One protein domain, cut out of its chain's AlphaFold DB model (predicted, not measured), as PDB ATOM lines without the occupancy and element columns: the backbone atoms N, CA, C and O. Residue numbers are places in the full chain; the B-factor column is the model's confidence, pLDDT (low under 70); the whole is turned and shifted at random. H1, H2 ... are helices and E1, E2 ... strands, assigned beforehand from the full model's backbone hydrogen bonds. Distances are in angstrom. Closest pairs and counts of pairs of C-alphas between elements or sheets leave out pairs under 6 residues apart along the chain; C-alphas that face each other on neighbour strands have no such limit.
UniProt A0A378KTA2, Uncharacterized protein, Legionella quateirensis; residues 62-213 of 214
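AT A GLANCE: This is residues 62 to 213 of the 214 residues of an uncharacterized protein of Legionella quateirensis (UniProt A0A378KTA2). A twisted sheet of four strands is the middle layer, with H1 and H2 covering one face and the helical hairpin H3 and H4 covering the other; H5 runs beside the edge strand E4. The 152 printed residues have five named helices and four named strands, in the order E1 E2 H1 E3 H2 E4 H3 H4 H5. The sheet, E1 E2 E3 E4, is mixed, and so is the class. The whole is compact, with a radius of gyration of the C-alphas of 16.0 A and spans of 47 by 36 by 32 A.

IN THESE COORDINATES: Strand E1, residues 68 to 75, begins at C-alpha 68 (39.567, 68.266, 29.903) and is 21.9 A long; E2 is 79 to 83, E3 117 to 122, E4 144 to 149. The helices are H1, 90 to 105, H2, 128 to 140, H3, 152 to 171, 28.6 A long, H4, 180 to 189, and H5, 192 to 211, 29.3 A long, ending at C-alpha 211 (43.869, 83.138, 61.251).

HOW THE PARTS SIT: The hairpin E1 and E2 is antiparallel, N 72 to O 81 2.9 A; E2 and E3, N 121 to O 82 2.8 A, and E3 and E4, N 118 to O 144 2.8 A, are parallel. E2, H1, E3 and E3, H2, E4 are strand-helix-strand units, parallel neighbours joined through a helix, with right-handed crossovers. H1 and H2 touch at C-alphas Leu 101 and Ala 138, 6.1 A. On the opposite face H3 and H4 touch at C-alphas His 162 and Leu 184, 6.4 A. H5 is closest to E4 at C-alphas Leu 147 and Gly 197, 4.3 A. In each helix every O i to N i+4 pair is within hydrogen-bond range.

THE WHOLE: The C-alphas farthest apart, Ala 172 and Arg 213, are 52.5 A apart. The printed part has no cut; the link H1 to E3 is long. Residues 208 to 213 have pLDDT under 70.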
ATOM      1  N   SER A  62      40.987  72.225  27.042       94.25
ATOM      2  CA  SER A  62      42.071  73.130  26.673       94.25
ATOM      3  C   SER A  62      42.574  72.827  25.262       94.25
ATOM      4  O   SER A  62      42.834  71.678  24.896       94.25
ATOM      5  N   HIS A  63      42.764  73.877  24.469       90.88
ATOM      6  CA  HIS A  63      43.446  73.798  23.182       90.88
ATOM      7  C   HIS A  63      44.955  73.562  23.304       90.88
ATOM      8  O   HIS A  63      45.549  73.060  22.351       90.88
ATOM      9  N   ASN A  64      45.571  73.933  24.428       87.19
ATOM     10  CA  ASN A  64      47.024  73.900  24.586       87.19
ATOM     11  C   ASN A  64      47.507  72.512  24.989       87.19
ATOM     12  O   ASN A  64      48.358  71.923  24.330       87.19
ATOM     13  N   THR A  65      46.952  72.000  26.085       90.69
ATOM     14  CA  THR A  65      47.373  70.742  26.713       90.69
ATOM     15  C   THR A  65      46.462  69.579  26.344       90.69
ATOM     16  O   THR A  65      46.813  68.419  26.563       90.69
ATOM     17  N   GLY A  66      45.272  69.865  25.806       92.50
ATOM     18  CA  GLY A  66      44.218  68.869  25.640       92.50
ATOM     19  C   GLY A  66      43.580  68.430  26.960       92.50
ATOM     20  O   GLY A  66      42.781  67.498  26.930       92.50
ATOM     21  N   ALA A  67      43.930  69.063  28.087       94.12
ATOM     22  CA  ALA A  67      43.333  68.814  29.392       94.12
ATOM     23  C   ALA A  67      41.824  69.083  29.351       94.12
ATOM     24  O   ALA A  67      41.391  70.110  28.825       94.12
ATOM     25  N   THR A  68      41.030  68.162  29.892       96.56
ATOM     26  CA  THR A  68      39.567  68.266  29.903       96.56
ATOM     27  C   THR A  68      39.074  68.355  31.336       96.56
ATOM     28  O   THR A  68      39.186  67.392  32.088       96.56
ATOM     29  N   PHE A  69      38.525  69.509  31.701       96.75
ATOM     30  CA  PHE A  69      37.797  69.684  32.953       96.75
ATOM     31  C   PHE A  69      36.357  69.238  32.745       96.75
ATOM     32  O   PHE A  69      35.755  69.586  31.729       96.75
ATOM     33  N   THR A  70      35.793  68.523  33.709       96.56
ATOM     34  CA  THR A  70      34.407  68.049  33.635       96.56
ATOM     35  C   THR A  70      33.593  68.665  34.759       96.56
ATOM     36  O   THR A  70      34.026  68.647  35.908       96.56
ATOM     37  N   VAL A  71      32.423  69.208  34.425       95.69
ATOM     38  CA  VAL A  71      31.459  69.780  35.368       95.69
ATOM     39  C   VAL A  71      30.114  69.090  35.182       95.69
ATOM     40  O   VAL A  71      29.511  69.179  34.112       95.69
ATOM     41  N   ASP A  72      29.615  68.462  36.242       93.12
ATOM     42  CA  ASP A  72      28.290  67.848  36.285       93.12
ATOM     43  C   ASP A  72      27.385  68.568  37.285       93.12
ATOM     44  O   ASP A  72      27.758  68.755  38.440       93.12
ATOM     45  N   ASN A  73      26.155  68.896  36.895       88.75
ATOM     46  CA  ASN A  73      25.087  69.254  37.830       88.75
ATOM     47  C   ASN A  73      24.192  68.026  38.047       88.75
ATOM     48  O   ASN A  73      23.299  67.743  37.241       88.75
ATOM     49  N   LYS A  74      24.485  67.254  39.102       77.88
ATOM     50  CA  LYS A  74      23.848  65.949  39.346       77.88
ATOM     51  C   LYS A  74      22.537  66.020  40.111       77.88
ATOM     52  O   LYS A  74      21.617  65.274  39.781       77.88
ATOM     53  N   PHE A  75      22.451  66.878  41.125       77.31
ATOM     54  CA  PHE A  75      21.217  67.089  41.886       77.31
ATOM     55  C   PHE A  75      20.833  68.554  41.771       77.31
ATOM     56  O   PHE A  75      21.331  69.418  42.505       77.31
ATOM     57  N   PHE A  76      19.983  68.810  40.782       73.31
ATOM     58  CA  PHE A  76      19.553  70.143  40.416       73.31
ATOM     59  C   PHE A  76      18.833  70.834  41.586       73.31
ATOM     60  O   PHE A  76      18.070  70.176  42.296       73.31
ATOM     61  N   PRO A  77      19.027  72.149  41.798       74.12
ATOM     62  CA  PRO A  77      19.907  73.064  41.056       74.12
ATOM     63  C   PRO A  77      21.340  73.160  41.588       74.12
ATOM     64  O   PRO A  77      22.191  73.737  40.913       74.12
ATOM     65  N   SER A  78      21.608  72.682  42.803       88.06
ATOM     66  CA  SER A  78      22.720  73.209  43.599       88.06
ATOM     67  C   SER A  78      23.896  72.268  43.807       88.06
ATOM     68  O   SER A  78      24.897  72.698  44.371       88.06
ATOM     69  N   SER A  79      23.802  71.013  43.365       91.94
ATOM     70  CA  SER A  79      24.837  70.010  43.634       91.94
ATOM     71  C   SER A  79      25.691  69.733  42.406       91.94
ATOM     72  O   SER A  79      25.220  69.152  41.420       91.94
ATOM     73  N   TRP A  80      26.958  70.113  42.506       94.69
ATOM     74  CA  TRP A  80      27.917  70.094  41.414       94.69
ATOM     75  C   TRP A  80      29.028  69.076  41.661       94.69
ATOM     76  O   TRP A  80      29.457  68.865  42.794       94.69
ATOM     77  N   LEU A  81      29.515  68.455  40.596       96.06
ATOM     78  CA  LEU A  81      30.749  67.681  40.605       96.06
ATOM     79  C   LEU A  81      31.728  68.356  39.654       96.06
ATOM     80  O   LEU A  81      31.349  68.716  38.540       96.06
ATOM     81  N   LEU A  82      32.971  68.516  40.093       96.75
ATOM     82  CA  LEU A  82      34.062  69.019  39.271       96.75
ATOM     83  C   LEU A  82      35.183  67.990  39.248       96.75
ATOM     84  O   LEU A  82      35.661  67.577  40.299       96.75
ATOM     85  N   THR A  83      35.646  67.629  38.060       97.31
ATOM     86  CA  THR A  83      36.830  66.789  37.876       97.31
ATOM     87  C   THR A  83      37.940  67.599  37.226       97.31
ATOM     88  O   THR A  83      37.784  68.096  36.107       97.31
ATOM     89  N   VAL A  84      39.070  67.710  37.927       96.06
ATOM     90  CA  VAL A  84      40.279  68.380  37.444       96.06
ATOM     91  C   VAL A  84      41.173  67.360  36.718       96.06
ATOM     92  O   VAL A  84      41.417  66.266  37.240       96.06
ATOM     93  N   PRO A  85      41.651  67.656  35.496       94.12
ATOM     94  CA  PRO A  85      42.511  66.747  34.745       94.12
ATOM     95  C   PRO A  85      43.963  66.793  35.239       94.12
ATOM     96  O   PRO A  85      44.470  67.835  35.637       94.12
ATOM     97  N   LYS A  86      44.671  65.664  35.118       91.25
ATOM     98  CA  LYS A  86      46.078  65.518  35.550       91.25
ATOM     99  C   LYS A  86      47.073  66.402  34.805       91.25
ATOM    100  O   LYS A  86      48.147  66.692  35.306       91.25
ATOM    101  N   ASN A  87      46.759  66.742  33.563       91.44
ATOM    102  CA  ASN A  87      47.662  67.423  32.642       91.44
ATOM    103  C   ASN A  87      47.334  68.912  32.466       91.44
ATOM    104  O   ASN A  87      47.831  69.510  31.512       91.44
ATOM    105  N   ALA A  88      46.481  69.486  33.322       91.38
ATOM    106  CA  ALA A  88      46.250  70.925  33.316       91.38
ATOM    107  C   ALA A  88      47.470  71.671  33.863       91.38
ATOM    108  O   ALA A  88      48.097  71.232  34.826       91.38
ATOM    109  N   THR A  89      47.792  72.816  33.262       91.56
ATOM    110  CA  THR A  89      48.748  73.750  33.871       91.56
ATOM    111  C   THR A  89      48.081  74.559  34.981       91.56
ATOM    112  O   THR A  89      46.851  74.651  35.050       91.56
ATOM    113  N   LYS A  90      48.891  75.213  35.818       91.06
ATOM    114  CA  LYS A  90      48.401  76.138  36.844       91.06
ATOM    115  C   LYS A  90      47.489  77.219  36.264       91.06
ATOM    116  O   LYS A  90      46.393  77.437  36.765       91.06
ATOM    117  N   GLU A  91      47.901  77.846  35.167       90.81
ATOM    118  CA  GLU A  91      47.135  78.917  34.524       90.81
ATOM    119  C   GLU A  91      45.799  78.411  33.963       90.81
ATOM    120  O   GLU A  91      44.792  79.120  34.003       90.81
ATOM    121  N   GLU A  92      45.773  77.172  33.459       92.75
ATOM    122  CA  GLU A  92      44.544  76.526  33.001       92.75
ATOM    123  C   GLU A  92      43.588  76.259  34.165       92.75
ATOM    124  O   GLU A  92      42.389  76.521  34.038       92.75
ATOM    125  N   MET A  93      44.107  75.791  35.302       92.81
ATOM    126  CA  MET A  93      43.309  75.594  36.512       92.81
ATOM    127  C   MET A  93      42.798  76.910  37.086       92.81
ATOM    128  O   MET A  93      41.625  76.978  37.435       92.81
ATOM    129  N   ASP A  94      43.618  77.962  37.128       92.25
ATOM    130  CA  ASP A  94      43.206  79.290  37.591       92.25
ATOM    131  C   ASP A  94      42.064  79.850  36.730       92.25
ATOM    132  O   ASP A  94      41.032  80.274  37.254       92.25
ATOM    133  N   CYS A  95      42.193  79.782  35.399       91.56
ATOM    134  CA  CYS A  95      41.140  80.238  34.488       91.56
ATOM    135  C   CYS A  95      39.844  79.438  34.665       91.56
ATOM    136  O   CYS A  95      38.753  80.013  34.688       91.56
ATOM    137  N   MET A  96      39.952  78.110  34.771       93.12
ATOM    138  CA  MET A  96      38.781  77.251  34.920       93.12
ATOM    139  C   MET A  96      38.131  77.382  36.292       93.12
ATOM    140  O   MET A  96      36.903  77.399  36.357       93.12
ATOM    141  N   ARG A  97      38.911  77.543  37.366       94.06
ATOM    142  CA  ARG A  97      38.408  77.876  38.702       94.06
ATOM    143  C   ARG A  97      37.523  79.109  38.627       94.06
ATOM    144  O   ARG A  97      36.376  79.052  39.054       94.06
ATOM    145  N   ASP A  98      38.027  80.196  38.055       91.50
ATOM    146  CA  ASP A  98      37.296  81.460  38.027       91.50
ATOM    147  C   ASP A  98      35.996  81.331  37.215       91.50
ATOM    148  O   ASP A  98      34.932  81.733  37.679       91.50
ATOM    149  N   ILE A  99      36.041  80.682  36.044       91.75
ATOM    150  CA  ILE A  99      34.837  80.414  35.238       91.75
ATOM    151  C   ILE A  99      33.815  79.591  36.027       91.75
ATOM    152  O   ILE A  99      32.630  79.934  36.063       91.75
ATOM    153  N   ILE A 100      34.257  78.490  36.635       93.81
ATOM    154  CA  ILE A 100      33.369  77.521  37.275       93.81
ATOM    155  C   ILE A 100      32.765  78.098  38.548       93.81
ATOM    156  O   ILE A 100      31.548  78.052  38.721       93.81
ATOM    157  N   LEU A 101      33.591  78.671  39.419       94.44
ATOM    158  CA  LEU A 101      33.137  79.158  40.713       94.44
ATOM    159  C   LEU A 101      32.220  80.373  40.582       94.44
ATOM    160  O   LEU A 101      31.216  80.427  41.287       94.44
ATOM    161  N   GLU A 102      32.493  81.308  39.665       90.81
ATOM    162  CA  GLU A 102      31.583  82.441  39.431       90.81
ATOM    163  C   GLU A 102      30.222  81.974  38.903       90.81
ATOM    164  O   GLU A 102      29.177  82.419  39.381       90.81
ATOM    165  N   THR A 103      30.224  81.026  37.960       90.25
ATOM    166  CA  THR A 103      28.986  80.507  37.353       90.25
ATOM    167  C   THR A 103      28.147  79.697  38.350       90.25
ATOM    168  O   THR A 103      26.917  79.662  38.261       90.25
ATOM    169  N   ILE A 104      28.795  79.032  39.313       91.88
ATOM    170  CA  ILE A 104      28.122  78.208  40.324       91.88
ATOM    171  C   ILE A 104      27.639  79.037  41.516       91.88
ATOM    172  O   ILE A 104      26.549  78.764  42.020       91.88
ATOM    173  N   ALA A 105      28.415  80.026  41.965       88.81
ATOM    174  CA  ALA A 105      28.107  80.807  43.160       88.81
ATOM    175  C   ALA A 105      26.877  81.705  42.988       88.81
ATOM    176  O   ALA A 105      26.055  81.817  43.900       88.81
ATOM    177  N   HIS A 106      26.724  82.332  41.817       79.88
ATOM    178  CA  HIS A 106      25.687  83.343  41.595       79.88
ATOM    179  C   HIS A 106      24.880  83.099  40.312       79.88
ATOM    180  O   HIS A 106      24.967  83.885  39.366       79.88
ATOM    181  N   PRO A 107      24.047  82.041  40.275       81.06
ATOM    182  CA  PRO A 107      23.194  81.778  39.129       81.06
ATOM    183  C   PRO A 107      22.263  82.944  38.800       81.06
ATOM    184  O   PRO A 107      21.503  83.390  39.666       81.06
ATOM    185  N   VAL A 108      22.204  83.380  37.535       77.94
ATOM    186  CA  VAL A 108      21.074  84.198  37.076       77.94
ATOM    187  C   VAL A 108      19.782  83.417  37.307       77.94
ATOM    188  O   VAL A 108      19.618  82.285  36.843       77.94
ATOM    189  N   GLY A 109      18.857  84.040  38.040       70.56
ATOM    190  CA  GLY A 109      17.575  83.435  38.390       70.56
ATOM    191  C   GLY A 109      17.651  82.390  39.506       70.56
ATOM    192  O   GLY A 109      16.704  81.616  39.645       70.56
ATOM    193  N   ALA A 110      18.734  82.352  40.296       74.25
ATOM    194  CA  ALA A 110      18.788  81.539  41.510       74.25
ATOM    195  C   ALA A 110      17.584  81.826  42.420       74.25
ATOM    196  O   ALA A 110      17.205  82.982  42.631       74.25
ATOM    197  N   HIS A 111      17.012  80.774  43.007       77.25
ATOM    198  CA  HIS A 111      16.081  80.952  44.114       77.25
ATOM    199  C   HIS A 111      16.814  81.587  45.305       77.25
ATOM    200  O   HIS A 111      18.005  81.358  45.498       77.25
ATOM    201  N   LYS A 112      16.096  82.337  46.147       78.31
ATOM    202  CA  LYS A 112      16.652  82.962  47.364       78.31
ATOM    203  C   LYS A 112      17.287  81.969  48.353       78.31
ATOM    204  O   LYS A 112      18.111  82.370  49.159       78.31
ATOM    205  N   ASP A 113      16.898  80.699  48.257       82.75
ATOM    206  CA  ASP A 113      17.362  79.601  49.114       82.75
ATOM    207  C   ASP A 113      18.374  78.702  48.366       82.75
ATOM    208  O   ASP A 113      18.504  77.515  48.654       82.75
ATOM    209  N   TYR A 114      19.023  79.220  47.315       86.31
ATOM    210  CA  TYR A 114      20.050  78.488  46.577       86.31
ATOM    211  C   TYR A 114      21.334  78.385  47.404       86.31
ATOM    212  O   TYR A 114      22.022  79.378  47.623       86.31
ATOM    213  N   GLU A 115      21.663  77.162  47.810       90.81
ATOM    214  CA  GLU A 115      22.872  76.829  48.566       90.81
ATOM    215  C   GLU A 115      23.765  75.917  47.708       90.81
ATOM    216  O   GLU A 115      23.517  74.703  47.643       90.81
ATOM    217  N   PRO A 116      24.737  76.483  46.962       93.19
ATOM    218  CA  PRO A 116      25.603  75.709  46.088       93.19
ATOM    219  C   PRO A 116      26.535  74.813  46.896       93.19
ATOM    220  O   PRO A 116      27.178  75.248  47.848       93.19
ATOM    221  N   LYS A 117      26.669  73.571  46.445       95.38
ATOM    222  CA  LYS A 117      27.592  72.591  47.007       95.38
ATOM    223  C   LYS A 117      28.293  71.805  45.919       95.38
ATOM    224  O   LYS A 117      27.729  71.572  44.846       95.38
ATOM    225  N   MET A 118      29.529  71.411  46.184       96.25
ATOM    226  CA  MET A 118      30.405  70.817  45.189       96.25
ATOM    227  C   MET A 118      31.240  69.684  45.774       96.25
ATOM    228  O   MET A 118      31.782  69.825  46.864       96.25
ATOM    229  N   ILE A 119      31.388  68.593  45.021       97.50
ATOM    230  CA  ILE A 119      32.499  67.654  45.213       97.50
ATOM    231  C   ILE A 119      33.527  67.935  44.122       97.50
ATOM    232  O   ILE A 119      33.194  67.881  42.936       97.50
ATOM    233  N   ILE A 120      34.763  68.225  44.516       97.06
ATOM    234  CA  ILE A 120      35.865  68.478  43.590       97.06
ATOM    235  C   ILE A 120      36.838  67.306  43.649       97.06
ATOM    236  O   ILE A 120      37.368  66.977  44.708       97.06
ATOM    237  N   CYS A 121      37.080  66.687  42.500       97.62
ATOM    238  CA  CYS A 121      38.063  65.636  42.312       97.62
ATOM    239  C   CYS A 121      39.374  66.230  41.791       97.62
ATOM    240  O   CYS A 121      39.459  66.625  40.624       97.62
ATOM    241  N   PHE A 122      40.403  66.212  42.635       97.50
ATOM    242  CA  PHE A 122      41.775  66.537  42.265       97.50
ATOM    243  C   PHE A 122      42.610  65.267  42.047       97.50
ATOM    244  O   PHE A 122      42.500  64.305  42.815       97.50
ATOM    245  N   PRO A 123      43.477  65.249  41.022       95.94
ATOM    246  CA  PRO A 123      44.559  64.283  40.918       95.94
ATOM    247  C   PRO A 123      45.442  64.254  42.168       95.94
ATOM    248  O   PRO A 123      45.734  65.296  42.745       95.94
ATOM    249  N   GLU A 124      45.911  63.069  42.556       92.56
ATOM    250  CA  GLU A 124      46.804  62.887  43.714       92.56
ATOM    251  C   GLU A 124      48.136  63.647  43.596       92.56
ATOM    252  O   GLU A 124      48.749  63.988  44.600       92.56
ATOM    253  N   ASP A 125      48.572  63.927  42.371       91.44
ATOM    254  CA  ASP A 125      49.767  64.700  42.045       91.44
ATOM    255  C   ASP A 125      49.530  66.218  41.977       91.44
ATOM    256  O   ASP A 125      50.469  66.962  41.692       91.44
ATOM    257  N   THR A 126      48.311  66.692  42.258       94.12
ATOM    258  CA  THR A 126      48.019  68.132  42.317       94.12
ATOM    259  C   THR A 126      48.740  68.759  43.516       94.12
ATOM    260  O   THR A 126      48.569  68.275  44.639       94.12
ATOM    261  N   PRO A 127      49.518  69.839  43.323       94.25
ATOM    262  CA  PRO A 127      50.109  70.601  44.414       94.25
ATOM    263  C   PRO A 127      49.079  71.035  45.462       94.25
ATOM    264  O   PRO A 127      48.035  71.597  45.142       94.25
ATOM    265  N   GLU A 128      49.408  70.828  46.736       94.06
ATOM    266  CA  GLU A 128      48.527  71.159  47.863       94.06
ATOM    267  C   GLU A 128      48.129  72.643  47.887       94.06
ATOM    268  O   GLU A 128      46.959  72.955  48.093       94.06
ATOM    269  N   GLU A 129      49.058  73.552  47.579       92.44
ATOM    270  CA  GLU A 129      48.787  74.995  47.492       92.44
ATOM    271  C   GLU A 129      47.673  75.330  46.485       92.44
ATOM    272  O   GLU A 129      46.860  76.221  46.728       92.44
ATOM    273  N   GLU A 130      47.603  74.604  45.366       92.50
ATOM    274  CA  GLU A 130      46.594  74.830  44.328       92.50
ATOM    275  C   GLU A 130      45.220  74.312  44.765       92.50
ATOM    276  O   GLU A 130      44.205  74.964  44.507       92.50
ATOM    277  N   ILE A 131      45.183  73.185  45.489       95.19
ATOM    278  CA  ILE A 131      43.946  72.668  46.088       95.19
ATOM    279  C   ILE A 131      43.423  73.656  47.135       95.19
ATOM    280  O   ILE A 131      42.252  74.033  47.080       95.19
ATOM    281  N   ILE A 132      44.287  74.118  48.048       94.38
ATOM    282  CA  ILE A 132      43.928  75.078  49.102       94.38
ATOM    283  C   ILE A 132      43.364  76.356  48.480       94.38
ATOM    284  O   ILE A 132      42.243  76.748  48.798       94.38
ATOM    285  N   GLN A 133      44.080  76.957  47.525       93.31
ATOM    286  CA  GLN A 133      43.634  78.183  46.861       93.31
ATOM    287  C   GLN A 133      42.264  78.005  46.188       93.31
ATOM    288  O   GLN A 133      41.420  78.907  46.229       93.31
ATOM    289  N   PHE A 134      42.018  76.849  45.563       94.94
ATOM    290  CA  PHE A 134      40.725  76.555  44.954       94.94
ATOM    291  C   PHE A 134      39.612  76.485  46.006       94.94
ATOM    292  O   PHE A 134      38.572  77.127  45.839       94.94
ATOM    293  N   VAL A 135      39.835  75.732  47.085       95.44
ATOM    294  CA  VAL A 135      38.870  75.551  48.180       95.44
ATOM    295  C   VAL A 135      38.530  76.887  48.824       95.44
ATOM    296  O   VAL A 135      37.352  77.216  48.945       95.44
ATOM    297  N   GLU A 136      39.534  77.690  49.168       94.06
ATOM    298  CA  GLU A 136      39.332  79.003  49.782       94.06
ATOM    299  C   GLU A 136      38.537  79.939  48.870       94.06
ATOM    300  O   GLU A 136      37.603  80.605  49.318       94.06
ATOM    301  N   THR A 137      38.845  79.945  47.569       94.44
ATOM    302  CA  THR A 137      38.110  80.760  46.590       94.44
ATOM    303  C   THR A 137      36.648  80.319  46.478       94.44
ATOM    304  O   THR A 137      35.753  81.158  46.359       94.44
ATOM    305  N   ALA A 138      36.381  79.012  46.528       95.38
ATOM    306  CA  ALA A 138      35.027  78.467  46.478       95.38
ATOM    307  C   ALA A 138      34.236  78.779  47.760       95.38
ATOM    308  O   ALA A 138      33.105  79.264  47.684       95.38
ATOM    309  N   GLN A 139      34.846  78.587  48.930       94.44
ATOM    310  CA  GLN A 139      34.240  78.900  50.225       94.44
ATOM    311  C   GLN A 139      33.964  80.401  50.382       94.44
ATOM    312  O   GLN A 139      32.885  80.782  50.833       94.44
ATOM    313  N   ALA A 140      34.882  81.268  49.938       93.31
ATOM    314  CA  ALA A 140      34.689  82.721  49.938       93.31
ATOM    315  C   ALA A 140      33.488  83.166  49.082       93.31
ATOM    316  O   ALA A 140      32.928  84.240  49.300       93.31
ATOM    317  N   LYS A 141      33.070  82.330  48.125       92.75
ATOM    318  CA  LYS A 141      31.879  82.523  47.289       92.75
ATOM    319  C   LYS A 141      30.616  81.861  47.849       92.75
ATOM    320  O   LYS A 141      29.579  81.879  47.190       92.75
ATOM    321  N   GLY A 142      30.685  81.293  49.053       92.56
ATOM    322  CA  GLY A 142      29.557  80.639  49.716       92.56
ATOM    323  C   GLY A 142      29.238  79.245  49.178       92.56
ATOM    324  O   GLY A 142      28.118  78.776  49.362       92.56
ATOM    325  N   ILE A 143      30.185  78.590  48.500       95.25
ATOM    326  CA  ILE A 143      30.016  77.218  48.016       95.25
ATOM    327  C   ILE A 143      30.473  76.247  49.108       95.25
ATOM    328  O   ILE A 143      31.604  76.329  49.586       95.25
ATOM    329  N   GLU A 144      29.614  75.298  49.478       95.75
ATOM    330  CA  GLU A 144      29.997  74.165  50.324       95.75
ATOM    331  C   GLU A 144      30.885  73.208  49.513       95.75
ATOM    332  O   GLU A 144      30.476  72.712  48.462       95.75
ATOM    333  N   VAL A 145      32.104  72.942  49.984       96.44
ATOM    334  CA  VAL A 145      33.095  72.145  49.247       96.44
ATOM    335  C   VAL A 145      33.392  70.838  49.965       96.44
ATOM    336  O   VAL A 145      33.717  70.828  51.149       96.44
ATOM    337  N   HIS A 146      33.358  69.754  49.198       97.38
ATOM    338  CA  HIS A 146      33.860  68.432  49.549       97.38
ATOM    339  C   HIS A 146      34.986  68.058  48.588       97.38
ATOM    340  O   HIS A 146      34.903  68.334  47.388       97.38
ATOM    341  N   LEU A 147      36.038  67.420  49.094       97.62
ATOM    342  CA  LEU A 147      37.195  67.036  48.290       97.62
ATOM    343  C   LEU A 147      37.246  65.530  48.057       97.62
ATOM    344  O   LEU A 147      36.939  64.726  48.931       97.62
ATOM    345  N   TYR A 148      37.723  65.164  46.875       98.19
ATOM    346  CA  TYR A 148      38.217  63.836  46.559       98.19
ATOM    347  C   TYR A 148      39.616  63.981  45.960       98.19
ATOM    348  O   TYR A 148      39.788  64.666  44.953       98.19
ATOM    349  N   ILE A 149      40.620  63.335  46.553       97.81
ATOM    350  CA  ILE A 149      42.010  63.392  46.080       97.81
ATOM    351  C   ILE A 149      42.427  61.996  45.623       97.81
ATOM    352  O   ILE A 149      42.624  61.093  46.434       97.81
ATOM    353  N   GLY A 150      42.542  61.785  44.313       96.44
ATOM    354  CA  GLY A 150      42.811  60.456  43.768       96.44
ATOM    355  C   GLY A 150      42.792  60.403  42.247       96.44
ATOM    356  O   GLY A 150      43.044  61.387  41.560       96.44
ATOM    357  N   LYS A 151      42.519  59.226  41.675       94.81
ATOM    358  CA  LYS A 151      42.402  59.094  40.217       94.81
ATOM    359  C   LYS A 151      41.019  59.576  39.760       94.81
ATOM    360  O   LYS A 151      40.026  59.035  40.247       94.81
ATOM    361  N   PRO A 152      40.938  60.476  38.760       94.00
ATOM    362  CA  PRO A 152      39.665  60.904  38.175       94.00
ATOM    363  C   PRO A 152      38.749  59.754  37.737       94.00
ATOM    364  O   PRO A 152      37.551  59.789  37.989       94.00
ATOM    365  N   ALA A 153      39.319  58.691  37.161       93.19
ATOM    366  CA  ALA A 153      38.560  57.519  36.717       93.19
ATOM    367  C   ALA A 153      37.878  56.757  37.871       93.19
ATOM    368  O   ALA A 153      36.792  56.206  37.695       93.19
ATOM    369  N   ASP A 154      38.494  56.729  39.058       94.88
ATOM    370  CA  ASP A 154      37.898  56.077  40.228       94.88
ATOM    371  C   ASP A 154      36.702  56.900  40.738       94.88
ATOM    372  O   ASP A 154      35.653  56.339  41.059       94.88
ATOM    373  N   PHE A 155      36.822  58.232  40.729       95.00
ATOM    374  CA  PHE A 155      35.725  59.139  41.072       95.00
ATOM    375  C   PHE A 155      34.566  59.071  40.070       95.00
ATOM    376  O   PHE A 155      33.401  58.979  40.461       95.00
ATOM    377  N   GLU A 156      34.875  59.052  38.773       92.44
ATOM    378  CA  GLU A 156      33.884  58.889  37.709       92.44
ATOM    379  C   GLU A 156      33.088  57.593  37.896       92.44
ATOM    380  O   GLU A 156      31.857  57.603  37.836       92.44
ATOM    381  N   LYS A 157      33.768  56.488  38.227       94.00
ATOM    382  CA  LYS A 157      33.111  55.214  38.526       94.00
ATOM    383  C   LYS A 157      32.152  55.323  39.715       94.00
ATOM    384  O   LYS A 157      31.015  54.875  39.597       94.00
ATOM    385  N   ILE A 158      32.562  55.954  40.819       93.19
ATOM    386  CA  ILE A 158      31.690  56.189  41.988       93.19
ATOM    387  C   ILE A 158      30.438  56.969  41.574       93.19
ATOM    388  O   ILE A 158      29.314  56.606  41.929       93.19
ATOM    389  N   SER A 159      30.624  58.028  40.785       90.62
ATOM    390  CA  SER A 159      29.532  58.847  40.271       90.62
ATOM    391  C   SER A 159      28.570  58.015  39.407       90.62
ATOM    392  O   SER A 159      27.351  58.073  39.607       90.62
ATOM    393  N   LEU A 160      29.085  57.218  38.469       91.06
ATOM    394  CA  LEU A 160      28.280  56.367  37.588       91.06
ATOM    395  C   LEU A 160      27.529  55.272  38.359       91.06
ATOM    396  O   LEU A 160      26.331  55.088  38.131       91.06
ATOM    397  N   ASP A 161      28.186  54.607  39.308       93.00
ATOM    398  CA  ASP A 161      27.575  53.576  40.150       93.00
ATOM    399  C   ASP A 161      26.417  54.161  40.977       93.00
ATOM    400  O   ASP A 161      25.322  53.592  41.017       93.00
ATOM    401  N   HIS A 162      26.598  55.360  41.545       92.25
ATOM    402  CA  HIS A 162      25.533  56.074  42.252       92.25
ATOM    403  C   HIS A 162      24.337  56.399  41.338       92.25
ATOM    404  O   HIS A 162      23.173  56.276  41.737       92.25
ATOM    405  N   GLN A 163      24.600  56.840  40.105       88.94
ATOM    406  CA  GLN A 163      23.541  57.142  39.138       88.94
ATOM    407  C   GLN A 163      22.763  55.890  38.749       88.94
ATOM    408  O   GLN A 163      21.534  55.933  38.707       88.94
ATOM    409  N   LYS A 164      23.463  54.783  38.507       91.19
ATOM    410  CA  LYS A 164      22.846  53.505  38.170       91.19
ATOM    411  C   LYS A 164      21.942  53.014  39.299       91.19
ATOM    412  O   LYS A 164      20.775  52.728  39.046       91.19
ATOM    413  N   LEU A 165      22.431  53.024  40.540       91.69
ATOM    414  CA  LEU A 165      21.631  52.666  41.714       91.69
ATOM    415  C   LEU A 165      20.374  53.541  41.835       91.69
ATOM    416  O   LEU A 165      19.277  53.041  42.069       91.69
ATOM    417  N   SER A 166      20.521  54.854  41.634       88.44
ATOM    418  CA  SER A 166      19.390  55.787  41.686       88.44
ATOM    419  C   SER A 166      18.343  55.466  40.613       88.44
ATOM    420  O   SER A 166      17.148  55.459  40.900       88.44
ATOM    421  N   GLN A 167      18.775  55.158  39.387       88.81
ATOM    422  CA  GLN A 167      17.884  54.774  38.289       88.81
ATOM    423  C   GLN A 167      17.170  53.444  38.555       88.81
ATOM    424  O   GLN A 167      15.976  53.334  38.282       88.81
ATOM    425  N   GLU A 168      17.873  52.454  39.105       91.62
ATOM    426  CA  GLU A 168      17.305  51.149  39.460       91.62
ATOM    427  C   GLU A 168      16.217  51.276  40.532       91.62
ATOM    428  O   GLU A 168      15.134  50.713  40.374       91.62
ATOM    429  N   LEU A 169      16.455  52.071  41.579       90.56
ATOM    430  CA  LEU A 169      15.474  52.315  42.642       90.56
ATOM    431  C   LEU A 169      14.242  53.065  42.128       90.56
ATOM    432  O   LEU A 169      13.114  52.692  42.449       90.56
ATOM    433  N   VAL A 170      14.434  54.074  41.271       87.56
ATOM    434  CA  VAL A 170      13.320  54.780  40.621       87.56
ATOM    435  C   VAL A 170      12.509  53.826  39.740       87.56
ATOM    436  O   VAL A 170      11.282  53.826  39.814       87.56
ATOM    437  N   ALA A 171      13.171  52.982  38.944       90.00
ATOM    438  CA  ALA A 171      12.500  51.998  38.095       90.00
ATOM    439  C   ALA A 171      11.745  50.931  38.908       90.00
ATOM    440  O   ALA A 171      10.692  50.465  38.473       90.00
ATOM    441  N   ALA A 172      12.246  50.578  40.094       91.25
ATOM    442  CA  ALA A 172      11.592  49.671  41.034       91.25
ATOM    443  C   ALA A 172      10.426  50.317  41.814       91.25
ATOM    444  O   ALA A 172       9.722  49.618  42.540       91.25
ATOM    445  N   GLY A 173      10.205  51.630  41.675       88.31
ATOM    446  CA  GLY A 173       9.196  52.376  42.438       88.31
ATOM    447  C   GLY A 173       9.611  52.702  43.878       88.31
ATOM    448  O   GLY A 173       8.809  53.234  44.638       88.31
ATOM    449  N   ASP A 174      10.866  52.440  44.244       92.31
ATOM    450  CA  ASP A 174      11.452  52.656  45.570       92.31
ATOM    451  C   ASP A 174      12.004  54.094  45.715       92.31
ATOM    452  O   ASP A 174      13.155  54.311  46.101       92.31
ATOM    453  N   ILE A 175      11.189  55.106  45.388       87.19
ATOM    454  CA  ILE A 175      11.619  56.521  45.344       87.19
ATOM    455  C   ILE A 175      12.171  56.994  46.701       87.19
ATOM    456  O   ILE A 175      13.182  57.692  46.742       87.19
ATOM    457  N   ASP A 176      11.573  56.551  47.809       88.31
ATOM    458  CA  ASP A 176      11.990  56.926  49.169       88.31
ATOM    459  C   ASP A 176      13.381  56.389  49.553       88.31
ATOM    460  O   ASP A 176      13.979  56.846  50.526       88.31
ATOM    461  N   LYS A 177      13.908  55.411  48.804       90.19
ATOM    462  CA  LYS A 177      15.234  54.821  49.038       90.19
ATOM    463  C   LYS A 177      16.324  55.456  48.181       90.19
ATOM    464  O   LYS A 177      17.481  55.052  48.296       90.19
ATOM    465  N   VAL A 178      15.987  56.408  47.306       89.94
ATOM    466  CA  VAL A 178      16.968  57.047  46.426       89.94
ATOM    467  C   VAL A 178      17.988  57.820  47.283       89.94
ATOM    468  O   VAL A 178      17.602  58.741  48.000       89.94
ATOM    469  N   PRO A 179      19.290  57.479  47.212       89.19
ATOM    470  CA  PRO A 179      20.312  57.986  48.137       89.19
ATOM    471  C   PRO A 179      20.539  59.506  48.086       89.19
ATOM    472  O   PRO A 179      20.956  60.108  49.078       89.19
ATOM    473  N   GLY A 180      20.278  60.136  46.935       90.62
ATOM    474  CA  GLY A 180      20.449  61.577  46.752       90.62
ATOM    475  C   GLY A 180      21.889  62.063  46.971       90.62
ATOM    476  O   GLY A 180      22.848  61.292  46.945       90.62
ATOM    477  N   TRP A 181      22.043  63.365  47.214       92.69
ATOM    478  CA  TRP A 181      23.340  63.964  47.545       92.69
ATOM    479  C   TRP A 181      24.012  63.348  48.787       92.69
ATOM    480  O   TRP A 181      25.197  63.022  48.697       92.69
ATOM    481  N   PRO A 182      23.305  63.118  49.917       92.69
ATOM    482  CA  PRO A 182      23.930  62.536  51.105       92.69
ATOM    483  C   PRO A 182      24.501  61.136  50.862       92.69
ATOM    484  O   PRO A 182      25.575  60.817  51.361       92.69
ATOM    485  N   GLY A 183      23.818  60.297  50.076       93.69
ATOM    486  CA  GLY A 183      24.323  58.962  49.763       93.69
ATOM    487  C   GLY A 183      25.513  58.969  48.799       93.69
ATOM    488  O   GLY A 183      26.417  58.143  48.958       93.69
ATOM    489  N   LEU A 184      25.577  59.923  47.859       94.56
ATOM    490  CA  LEU A 184      26.779  60.141  47.049       94.56
ATOM    491  C   LEU A 184      27.958  60.563  47.928       94.56
ATOM    492  O   LEU A 184      29.004  59.920  47.863       94.56
ATOM    493  N   LEU A 185      27.773  61.584  48.771       94.31
ATOM    494  CA  LEU A 185      28.807  62.042  49.701       94.31
ATOM    495  C   LEU A 185      29.306  60.906  50.586       94.31
ATOM    496  O   LEU A 185      30.502  60.655  50.631       94.31
ATOM    497  N   ASN A 186      28.398  60.150  51.204       94.56
ATOM    498  CA  ASN A 186      28.776  59.019  52.045       94.56
ATOM    499  C   ASN A 186      29.598  57.975  51.271       94.56
ATOM    500  O   ASN A 186      30.553  57.411  51.799       94.56
ATOM    501  N   THR A 187      29.257  57.710  50.008       94.50
ATOM    502  CA  THR A 187      30.028  56.774  49.180       94.50
ATOM    503  C   THR A 187      31.434  57.310  48.912       94.50
ATOM    504  O   THR A 187      32.399  56.561  49.040       94.50
ATOM    505  N   VAL A 188      31.553  58.601  48.588       95.62
ATOM    506  CA  VAL A 188      32.832  59.287  48.363       95.62
ATOM    507  C   VAL A 188      33.694  59.258  49.629       95.62
ATOM    508  O   VAL A 188      34.817  58.760  49.563       95.62
ATOM    509  N   SER A 189      33.162  59.680  50.779       93.31
ATOM    510  CA  SER A 189      33.847  59.703  52.083       93.31
ATOM    511  C   SER A 189      34.418  58.347  52.505       93.31
ATOM    512  O   SER A 189      35.494  58.263  53.086       93.31
ATOM    513  N   ASN A 190      33.745  57.247  52.155       94.44
ATOM    514  CA  ASN A 190      34.200  55.896  52.498       94.44
ATOM    515  C   ASN A 190      35.315  55.351  51.581       94.44
ATOM    516  O   ASN A 190      35.757  54.210  51.752       94.44
ATOM    517  N   THR A 191      35.786  56.134  50.611       96.81
ATOM    518  CA  THR A 191      36.894  55.759  49.722       96.81
ATOM    519  C   THR A 191      38.234  56.303  50.209       96.81
ATOM    520  O   THR A 191      38.297  57.224  51.018       96.81
ATOM    521  N   GLU A 192      39.339  55.762  49.692       96.69
ATOM    522  CA  GLU A 192      40.668  56.308  49.991       96.69
ATOM    523  C   GLU A 192      40.796  57.775  49.560       96.69
ATOM    524  O   GLU A 192      41.295  58.587  50.336       96.69
ATOM    525  N   GLY A 193      40.310  58.125  48.365       96.69
ATOM    526  CA  GLY A 193      40.389  59.499  47.873       96.69
ATOM    527  C   GLY A 193      39.488  60.474  48.628       96.69
ATOM    528  O   GLY A 193      39.874  61.625  48.821       96.69
ATOM    529  N   GLY A 194      38.330  60.010  49.113       97.31
ATOM    530  CA  GLY A 194      37.462  60.795  49.995       97.31
ATOM    531  C   GLY A 194      38.114  61.074  51.345       97.31
ATOM    532  O   GLY A 194      38.178  62.227  51.748       97.31
ATOM    533  N   ARG A 195      38.702  60.057  51.992       97.75
ATOM    534  CA  ARG A 195      39.421  60.242  53.266       97.75
ATOM    535  C   ARG A 195      40.588  61.224  53.149       97.75
ATOM    536  O   ARG A 195      40.724  62.098  53.993       97.75
ATOM    537  N   LYS A 196      41.383  61.142  52.073       97.19
ATOM    538  CA  LYS A 196      42.443  62.133  51.789       97.19
ATOM    539  C   LYS A 196      41.874  63.550  51.645       97.19
ATOM    540  O   LYS A 196      42.472  64.512  52.120       97.19
ATOM    541  N   GLY A 197      40.720  63.675  50.988       97.00
ATOM    542  CA  GLY A 197      40.001  64.940  50.861       97.00
ATOM    543  C   GLY A 197      39.519  65.489  52.206       97.00
ATOM    544  O   GLY A 197      39.718  66.668  52.480       97.00
ATOM    545  N   GLU A 198      38.946  64.642  53.061       96.62
ATOM    546  CA  GLU A 198      38.501  65.004  54.414       96.62
ATOM    547  C   GLU A 198      39.670  65.469  55.291       96.62
ATOM    548  O   GLU A 198      39.604  66.559  55.856       96.62
ATOM    549  N   GLU A 199      40.777  64.722  55.319       96.12
ATOM    550  CA  GLU A 199      42.000  65.100  56.045       96.12
ATOM    551  C   GLU A 199      42.548  66.464  55.582       96.12
ATOM    552  O   GLU A 199      43.042  67.262  56.382       96.12
ATOM    553  N   MET A 200      42.465  66.775  54.282       95.38
ATOM    554  CA  MET A 200      42.848  68.090  53.764       95.38
ATOM    555  C   MET A 200      41.856  69.190  54.165       95.38
ATOM    556  O   MET A 200      42.291  70.256  54.598       95.38
ATOM    557  N   MET A 201      40.549  68.937  54.081       95.50
ATOM    558  CA  MET A 201      39.524  69.896  54.509       95.50
ATOM    559  C   MET A 201      39.628  70.222  56.004       95.50
ATOM    560  O   MET A 201      39.481  71.381  56.389       95.50
ATOM    561  N   GLU A 202      39.918  69.233  56.852       94.25
ATOM    562  CA  GLU A 202      40.156  69.443  58.283       94.25
ATOM    563  C   GLU A 202      41.348  70.373  58.532       94.25
ATOM    564  O   GLU A 202      41.245  71.296  59.344       94.25
ATOM    565  N   ARG A 203      42.450  70.186  57.792       92.50
ATOM    566  CA  ARG A 203      43.627  71.064  57.875       92.50
ATOM    567  C   ARG A 203      43.293  72.495  57.463       92.50
ATOM    568  O   ARG A 203      43.510  73.399  58.270       92.50
ATOM    569  N   ILE A 204      42.664  72.688  56.301       90.75
ATOM    570  CA  ILE A 204      42.249  74.011  55.796       90.75
ATOM    571  C   ILE A 204      41.373  74.737  56.826       90.75
ATOM    572  O   ILE A 204      41.652  75.874  57.213       90.75
ATOM    573  N   ASN A 205      40.344  74.062  57.341       87.75
ATOM    574  CA  ASN A 205      39.424  74.655  58.309       87.75
ATOM    575  C   ASN A 205      40.115  74.963  59.651       87.75
ATOM    576  O   ASN A 205      39.799  75.963  60.304       87.75
ATOM    577  N   SER A 206      41.068  74.126  60.076       86.50
ATOM    578  CA  SER A 206      41.835  74.359  61.302       86.50
ATOM    579  C   SER A 206      42.724  75.605  61.192       86.50
ATOM    580  O   SER A 206      42.723  76.430  62.106       86.50
ATOM    581  N   GLU A 207      43.391  75.810  60.056       77.19
ATOM    582  CA  GLU A 207      44.270  76.956  59.803       77.19
ATOM    583  C   GLU A 207      43.480  78.267  59.662       77.19
ATOM    584  O   GLU A 207      43.843  79.280  60.270       77.19
ATOM    585  N   GLN A 208      42.330  78.240  58.979       66.81
ATOM    586  CA  GLN A 208      41.413  79.386  58.905       66.81
ATOM    587  C   GLN A 208      40.893  79.804  60.290       66.81
ATOM    588  O   GLN A 208      40.813  80.995  60.606       66.81
ATOM    589  N   SER A 209      40.583  78.832  61.156       59.53
ATOM    590  CA  SER A 209      40.117  79.110  62.521       59.53
ATOM    591  C   SER A 209      41.181  79.774  63.405       59.53
ATOM    592  O   SER A 209      40.836  80.479  64.358       59.53
ATOM    593  N   ILE A 210      42.464  79.575  63.084       52.25
ATOM    594  CA  ILE A 210      43.601  80.211  63.759       52.25
ATOM    595  C   ILE A 210      43.804  81.631  63.214       52.25
ATOM    596  O   ILE A 210      43.972  82.559  64.002       52.25
ATOM    597  N   SER A 211      43.711  81.825  61.895       47.44
ATOM    598  CA  SER A 211      43.869  83.138  61.251       47.44
ATOM    599  C   SER A 211      42.805  84.161  61.677       47.44
ATOM    600  O   SER A 211      43.127  85.331  61.856       47.44
ATOM    601  N   LEU A 212      41.564  83.731  61.934       47.03
ATOM    602  CA  LEU A 212      40.475  84.598  62.417       47.03
ATOM    603  C   LEU A 212      40.565  84.960  63.916       47.03
ATOM    604  O   LEU A 212      39.720  85.703  64.418       47.03
ATOM    605  N   ARG A 213      41.541  84.412  64.654       38.78
ATOM    606  CA  ARG A 213      41.737  84.639  66.100       38.78
ATOM    607  C   ARG A 213      42.963  85.502  66.437       38.78
ATOM    608  O   ARG A 213      43.225  85.699  67.625       38.78
TER     609      ARG A 213